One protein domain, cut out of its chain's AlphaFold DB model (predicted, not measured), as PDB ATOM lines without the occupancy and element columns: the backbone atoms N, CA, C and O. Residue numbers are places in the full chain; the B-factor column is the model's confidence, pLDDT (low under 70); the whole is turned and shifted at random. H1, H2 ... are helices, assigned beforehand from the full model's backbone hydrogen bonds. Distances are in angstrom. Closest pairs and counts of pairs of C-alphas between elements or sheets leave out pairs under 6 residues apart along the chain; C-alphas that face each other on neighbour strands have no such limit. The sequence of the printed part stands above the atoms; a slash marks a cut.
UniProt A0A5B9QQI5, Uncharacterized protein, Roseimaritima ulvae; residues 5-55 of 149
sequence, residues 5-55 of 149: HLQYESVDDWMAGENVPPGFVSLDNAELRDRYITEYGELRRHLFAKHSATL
ATOM      1  N   HIS A   5      -2.482  32.302  30.477       91.75
ATOM      2  CA  HIS A   5      -1.590  31.894  31.560       91.75
ATOM      3  C   HIS A   5      -0.113  31.816  31.131       91.75
ATOM      4  O   HIS A   5       0.765  31.925  31.973       91.75
ATOM      5  N   LEU A   6       0.193  31.697  29.831       94.44
ATOM      6  CA  LEU A   6       1.573  31.668  29.322       94.44
ATOM      7  C   LEU A   6       2.228  33.054  29.232       94.44
ATOM      8  O   LEU A   6       3.393  33.154  28.861       94.44
ATOM      9  N   GLN A   7       1.487  34.127  29.517       93.50
ATOM     10  CA  GLN A   7       2.010  35.498  29.487       93.50
ATOM     11  C   GLN A   7       2.741  35.884  30.780       93.50
ATOM     12  O   GLN A   7       3.420  36.908  30.802       93.50
ATOM     13  N   TYR A   8       2.589  35.104  31.850       92.88
ATOM     14  CA  TYR A   8       3.221  35.384  33.134       92.88
ATOM     15  C   TYR A   8       4.676  34.909  33.157       92.88
ATOM     16  O   TYR A   8       5.018  33.877  32.583       92.88
ATOM     17  N   GLU A   9       5.529  35.661  33.852       90.12
ATOM     18  CA  GLU A   9       6.963  35.362  33.993       90.12
ATOM     19  C   GLU A   9       7.268  34.469  35.209       90.12
ATOM     20  O   GLU A   9       8.387  33.982  35.371       90.12
ATOM     21  N   SER A  10       6.270  34.212  36.058       89.44
ATOM     22  CA  SER A  10       6.358  33.270  37.170       89.44
ATOM     23  C   SER A  10       4.998  32.645  37.488       89.44
ATOM     24  O   SER A  10       3.947  33.175  37.118       89.44
ATOM     25  N   VAL A  11       5.022  31.506  38.188       90.31
ATOM     26  CA  VAL A  11       3.812  30.858  38.716       90.31
ATOM     27  C   VAL A  11       3.081  31.789  39.680       90.31
ATOM     28  O   VAL A  11       1.863  31.901  39.589       90.31
ATOM     29  N   ASP A  12       3.806  32.483  40.558       89.31
ATOM     30  CA  ASP A  12       3.203  33.387  41.543       89.31
ATOM     31  C   ASP A  12       2.466  34.546  40.865       89.31
ATOM     32  O   ASP A  12       1.352  34.888  41.260       89.31
ATOM     33  N   ASP A  13       3.047  35.112  39.800       91.94
ATOM     34  CA  ASP A  13       2.407  36.194  39.047       91.94
ATOM     35  C   ASP A  13       1.143  35.696  38.328       91.94
ATOM     36  O   ASP A  13       0.145  36.416  38.282       91.94
ATOM     37  N   TRP A  14       1.150  34.461  37.808       95.25
ATOM     38  CA  TRP A  14      -0.052  33.828  37.252       95.25
ATOM     39  C   TRP A  14      -1.121  33.611  38.320       95.25
ATOM     40  O   TRP A  14      -2.279  33.983  38.113       95.25
ATOM     41  N   MET A  15      -0.741  33.069  39.481       93.94
ATOM     42  CA  MET A  15      -1.676  32.833  40.576       93.94
ATOM     43  C   MET A  15      -2.318  34.138  41.050       93.94
ATOM     44  O   MET A  15      -3.540  34.209  41.180       93.94
ATOM     45  N   ALA A  16      -1.520  35.191  41.234       93.06
ATOM     46  CA  ALA A  16      -2.016  36.512  41.595       93.06
ATOM     47  C   ALA A  16      -2.879  37.134  40.481       93.06
ATOM     48  O   ALA A  16      -3.963  37.651  40.749       93.06
ATOM     49  N   GLY A  17      -2.427  37.068  39.225       94.19
ATOM     50  CA  GLY A  17      -3.088  37.705  38.084       94.19
ATOM     51  C   GLY A  17      -4.400  37.043  37.657       94.19
ATOM     52  O   GLY A  17      -5.296  37.717  37.140       94.19
ATOM     53  N   GLU A  18      -4.545  35.737  37.890       94.19
ATOM     54  CA  GLU A  18      -5.763  34.973  37.587       94.19
ATOM     55  C   GLU A  18      -6.587  34.607  38.834       94.19
ATOM     56  O   GLU A  18      -7.628  33.964  38.709       94.19
ATOM     57  N   ASN A  19      -6.193  35.092  40.018       93.44
ATOM     58  CA  ASN A  19      -6.827  34.794  41.313       93.44
ATOM     59  C   ASN A  19      -6.925  33.283  41.591       93.44
ATOM     60  O   ASN A  19      -7.941  32.781  42.081       93.44
ATOM     61  N   VAL A  20      -5.865  32.548  41.257       94.12
ATOM     62  CA  VAL A  20      -5.758  31.118  41.545       94.12
ATOM     63  C   VAL A  20      -5.488  30.953  43.042       94.12
ATOM     64  O   VAL A  20      -4.500  31.493  43.547       94.12
ATOM     65  N   PRO A  21      -6.338  30.228  43.786       93.19
ATOM     66  CA  PRO A  21      -6.159  30.095  45.221       93.19
ATOM     67  C   PRO A  21      -4.918  29.251  45.556       93.19
ATOM     68  O   PRO A  21      -4.631  28.268  44.860       93.19
ATOM     69  N   PRO A  22      -4.211  29.560  46.659       89.50
ATOM     70  CA  PRO A  22      -3.245  28.639  47.244       89.50
ATOM     71  C   PRO A  22      -3.903  27.278  47.494       89.50
ATOM     72  O   PRO A  22      -5.032  27.207  47.979       89.50
ATOM     73  N   GLY A  23      -3.219  26.191  47.133       90.38
ATOM     74  CA  GLY A  23      -3.783  24.844  47.264       90.38
ATOM     75  C   GLY A  23      -4.864  24.509  46.230       90.38
ATOM     76  O   GLY A  23      -5.695  23.642  46.490       90.38
ATOM     77  N   PHE A  24      -4.853  25.146  45.049       91.69
ATOM     78  CA  PHE A  24      -5.823  24.885  43.974       91.69
ATOM     79  C   PHE A  24      -5.974  23.398  43.600       91.69
ATOM     80  O   PHE A  24      -7.029  22.985  43.129       91.69
ATOM     81  N   VAL A  25      -4.943  22.583  43.845       90.69
ATOM     82  CA  VAL A  25      -4.944  21.124  43.643       90.69
ATOM     83  C   VAL A  25      -5.963  20.382  44.514       90.69
ATOM     84  O   VAL A  25      -6.344  19.263  44.185       90.69
ATOM     85  N   SER A  26      -6.430  20.995  45.602       93.50
ATOM     86  CA  SER A  26      -7.403  20.426  46.543       93.50
ATOM     87  C   SER A  26      -8.790  21.062  46.423       93.50
ATOM     88  O   SER A  26      -9.613  20.890  47.315       93.50
ATOM     89  N   LEU A  27      -9.069  21.802  45.344       93.19
ATOM     90  CA  LEU A  27     -10.391  22.389  45.125       93.19
ATOM     91  C   LEU A  27     -11.462  21.313  44.897       93.19
ATOM     92  O   LEU A  27     -11.280  20.388  44.097       93.19
ATOM     93  N   ASP A  28     -12.615  21.511  45.542       95.75
ATOM     94  CA  ASP A  28     -13.796  20.649  45.399       95.75
ATOM     95  C   ASP A  28     -14.389  20.701  43.984       95.75
ATOM     96  O   ASP A  28     -14.899  19.707  43.466       95.75
ATOM     97  N   ASN A  29     -14.311  21.864  43.327       96.38
ATOM     98  CA  ASN A  29     -14.747  22.016  41.945       96.38
ATOM     99  C   ASN A  29     -13.739  21.341  41.003       96.38
ATOM    100  O   ASN A  29     -12.698  21.917  40.687       96.38
ATOM    101  N   ALA A  30     -14.077  20.134  40.545       95.25
ATOM    102  CA  ALA A  30     -13.216  19.315  39.698       95.25
ATOM    103  C   ALA A  30     -12.845  19.992  38.371       95.25
ATOM    104  O   ALA A  30     -11.673  20.005  38.018       95.25
ATOM    105  N   GLU A  31     -13.799  20.610  37.669       96.12
ATOM    106  CA  GLU A  31     -13.517  21.268  36.383       96.12
ATOM    107  C   GLU A  31     -12.536  22.432  36.552       96.12
ATOM    108  O   GLU A  31     -11.598  22.599  35.772       96.12
ATOM    109  N   LEU A  32     -12.731  23.229  37.605       94.94
ATOM    110  CA  LEU A  32     -11.865  24.363  37.901       94.94
ATOM    111  C   LEU A  32     -10.471  23.914  38.356       94.94
ATOM    112  O   LEU A  32      -9.468  24.482  37.924       94.94
ATOM    113  N   ARG A  33     -10.412  22.884  39.207       96.25
ATOM    114  CA  ARG A  33      -9.164  22.256  39.651       96.25
ATOM    115  C   ARG A  33      -8.367  21.736  38.460       96.25
ATOM    116  O   ARG A  33      -7.189  22.053  38.337       96.25
ATOM    117  N   ASP A  34      -9.007  20.959  37.592       95.75
ATOM    118  CA  ASP A  34      -8.348  20.318  36.459       95.75
ATOM    119  C   ASP A  34      -7.826  21.377  35.478       95.75
ATOM    120  O   ASP A  34      -6.683  21.281  35.032       95.75
ATOM    121  N   ARG A  35      -8.590  22.458  35.249       95.75
ATOM    122  CA  ARG A  35      -8.108  23.624  34.495       95.75
ATOM    123  C   ARG A  35      -6.830  24.205  35.101       95.75
ATOM    124  O   ARG A  35      -5.843  24.341  34.387       95.75
ATOM    125  N   TYR A  36      -6.822  24.526  36.397       96.25
ATOM    126  CA  TYR A  36      -5.640  25.112  37.038       96.25
ATOM    127  C   TYR A  36      -4.435  24.169  37.037       96.25
ATOM    128  O   TYR A  36      -3.313  24.627  36.852       96.25
ATOM    129  N   ILE A  37      -4.643  22.859  37.183       94.50
ATOM    130  CA  ILE A  37      -3.569  21.864  37.058       94.50
ATOM    131  C   ILE A  37      -2.980  21.876  35.643       94.50
ATOM    132  O   ILE A  37      -1.755  21.877  35.490       94.50
ATOM    133  N   THR A  38      -3.827  21.909  34.611       94.69
ATOM    134  CA  THR A  38      -3.377  21.994  33.217       94.69
ATOM    135  C   THR A  38      -2.595  23.278  32.961       94.69
ATOM    136  O   THR A  38      -1.464  23.204  32.483       94.69
ATOM    137  N   GLU A  39      -3.151  24.433  33.328       96.00
ATOM    138  CA  GLU A  39      -2.524  25.746  33.133       96.00
ATOM    139  C   GLU A  39      -1.195  25.858  33.890       96.00
ATOM    140  O   GLU A  39      -0.198  26.313  33.331       96.00
ATOM    141  N   TYR A  40      -1.137  25.358  35.128       94.44
ATOM    142  CA  TYR A  40       0.094  25.282  35.912       94.44
ATOM    143  C   TYR A  40       1.168  24.450  35.199       94.44
ATOM    144  O   TYR A  40       2.317  24.879  35.068       94.44
ATOM    145  N   GLY A  41       0.805  23.265  34.698       92.31
ATOM    146  CA  GLY A  41       1.729  22.401  33.966       92.31
ATOM    147  C   GLY A  41       2.212  23.018  32.648       92.31
ATOM    148  O   GLY A  41       3.389  22.904  32.302       92.31
ATOM    149  N   GLU A  42       1.323  23.685  31.911       95.06
ATOM    150  CA  GLU A  42       1.651  24.396  30.671       95.06
ATOM    151  C   GLU A  42       2.586  25.580  30.923       95.06
ATOM    152  O   GLU A  42       3.620  25.686  30.254       95.06
ATOM    153  N   LEU A  43       2.291  26.402  31.933       94.44
ATOM    154  CA  LEU A  43       3.135  27.522  32.334       94.44
ATOM    155  C   LEU A  43       4.528  27.053  32.760       94.44
ATOM    156  O   LEU A  43       5.524  27.577  32.264       94.44
ATOM    157  N   ARG A  44       4.632  26.025  33.612       92.06
ATOM    158  CA  ARG A  44       5.940  25.500  34.038       92.06
ATOM    159  C   ARG A  44       6.783  25.018  32.865       92.06
ATOM    160  O   ARG A  44       7.961  25.359  32.788       92.06
ATOM    161  N   ARG A  45       6.190  24.276  31.921       90.81
ATOM    162  CA  ARG A  45       6.892  23.848  30.699       90.81
ATOM    163  C   ARG A  45       7.345  25.038  29.858       90.81
ATOM    164  O   ARG A  45       8.459  25.028  29.344       90.81
ATOM    165  N   HIS A  46       6.499  26.056  29.725       92.69
ATOM    166  CA  HIS A  46       6.823  27.258  28.966       92.69
ATOM    167  C   HIS A  46       7.989  28.034  29.582       92.69
ATOM    168  O   HIS A  46       8.948  28.363  28.883       92.69
ATOM    169  N   LEU A  47       7.949  28.269  30.893       92.12
ATOM    170  CA  LEU A  47       9.024  28.957  31.597       92.12
ATOM    171  C   LEU A  47      10.327  28.143  31.584       92.12
ATOM    172  O   LEU A  47      11.396  28.717  31.384       92.12
ATOM    173  N   PHE A  48      10.251  26.812  31.707       91.06
ATOM    174  CA  PHE A  48      11.416  25.936  31.553       91.06
ATOM    175  C   PHE A  48      12.036  26.048  30.158       91.06
ATOM    176  O   PHE A  48      13.255  26.151  30.031       91.06
ATOM    177  N   ALA A  49      11.218  26.073  29.102       91.50
ATOM    178  CA  ALA A  49      11.701  26.262  27.737       91.50
ATOM    179  C   ALA A  49      12.363  27.639  27.547       91.50
ATOM    180  O   ALA A  49      13.444  27.715  26.960       91.50
ATOM    181  N   LYS A  50      11.768  28.713  28.092       92.38
ATOM    182  CA  LYS A  50      12.379  30.056  28.084       92.38
ATOM    183  C   LYS A  50      13.729  30.057  28.794       92.38
ATOM    184  O   LYS A  50      14.695  30.559  28.233       92.38
ATOM    185  N   HIS A  51      13.813  29.466  29.985       92.00
ATOM    186  CA  HIS A  51      15.071  29.355  30.724       92.00
ATOM    187  C   HIS A  51      16.111  28.548  29.946       92.00
ATOM    188  O   HIS A  51      17.242  28.999  29.781       92.00
ATOM    189  N   SER A  52      15.720  27.396  29.400       91.75
ATOM    190  CA  SER A  52      16.612  26.525  28.628       91.75
ATOM    191  C   SER A  52      17.236  27.268  27.447       91.75
ATOM    192  O   SER A  52      18.432  27.150  27.220       91.75
ATOM    193  N   ALA A  53      16.473  28.120  26.756       93.00
ATOM    194  CA  ALA A  53      16.980  28.939  25.652       93.00
ATOM    195  C   ALA A  53      18.043  29.981  26.065       93.00
ATOM    196  O   ALA A  53      18.736  30.512  25.197       93.00
ATOM    197  N   THR A  54      18.187  30.279  27.362       92.88
ATOM    198  CA  THR A  54      19.222  31.192  27.891       92.88
ATOM    199  C   THR A  54      20.525  30.494  28.278       92.88
ATOM    200  O   THR A  54      21.518  31.169  28.543       92.88
ATOM    201  N   LEU A  55      20.541  29.159  28.307       93.38
ATOM    202  CA  LEU A  55      21.721  28.382  28.684       93.38
ATOM    203  C   LEU A  55      22.796  28.421  27.598       93.38
ATOM    204  O   LEU A  55      22.545  28.809  26.456       93.38
TER     205      LEU A  55
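AT A GLANCE: This is residues 5 to 55 of the 149 residues of an uncharacterized protein of Roseimaritima ulvae (UniProt A0A5B9QQI5). One long helix, H2, makes the length of a rod, and a short helix, H1, lies slantwise over one side of its middle. A loop, residues 19 to 29, leads from H1 back to where H2 begins. The printed part has 51 residues, with two named helices, H1 then H2, and no named strand: all helix. It is only just compact, close to loose, with a radius of gyration of the C-alphas of 11.8 A and spans of 40 by 17 by 15 A.

HOW THE PARTS SIT: After residues 5 to 10 comes H1, residues 11 to 18; a long link of 11 residues joins it to H2, residues 30 to 52. H1 and H2 only just touch, with 3 pairs of C-alphas within 8 A. The closest C-alphas are those of Val 11 and Leu 43, 7.2 A apart. H2 touches H1 with residues 40 to 44 alone. They run opposite ways at a steep tilt of 47 degrees. In H1 and H2 every O i to N i+4 pair is within hydrogen-bond range.

IN THESE COORDINATES: H1 begins at C-alpha 11, (3.812, 30.858, 38.716), and measures 10.5 A. H2 measures 32.6 A and ends at C-alpha 52, (16.612, 26.525, 28.628).

THE WHOLE: The two C-alphas farthest apart, those of Asp 28 and Leu 55, are 40.0 A apart. The printed part has no cut, and no printed residue is under 70 in pLDDT.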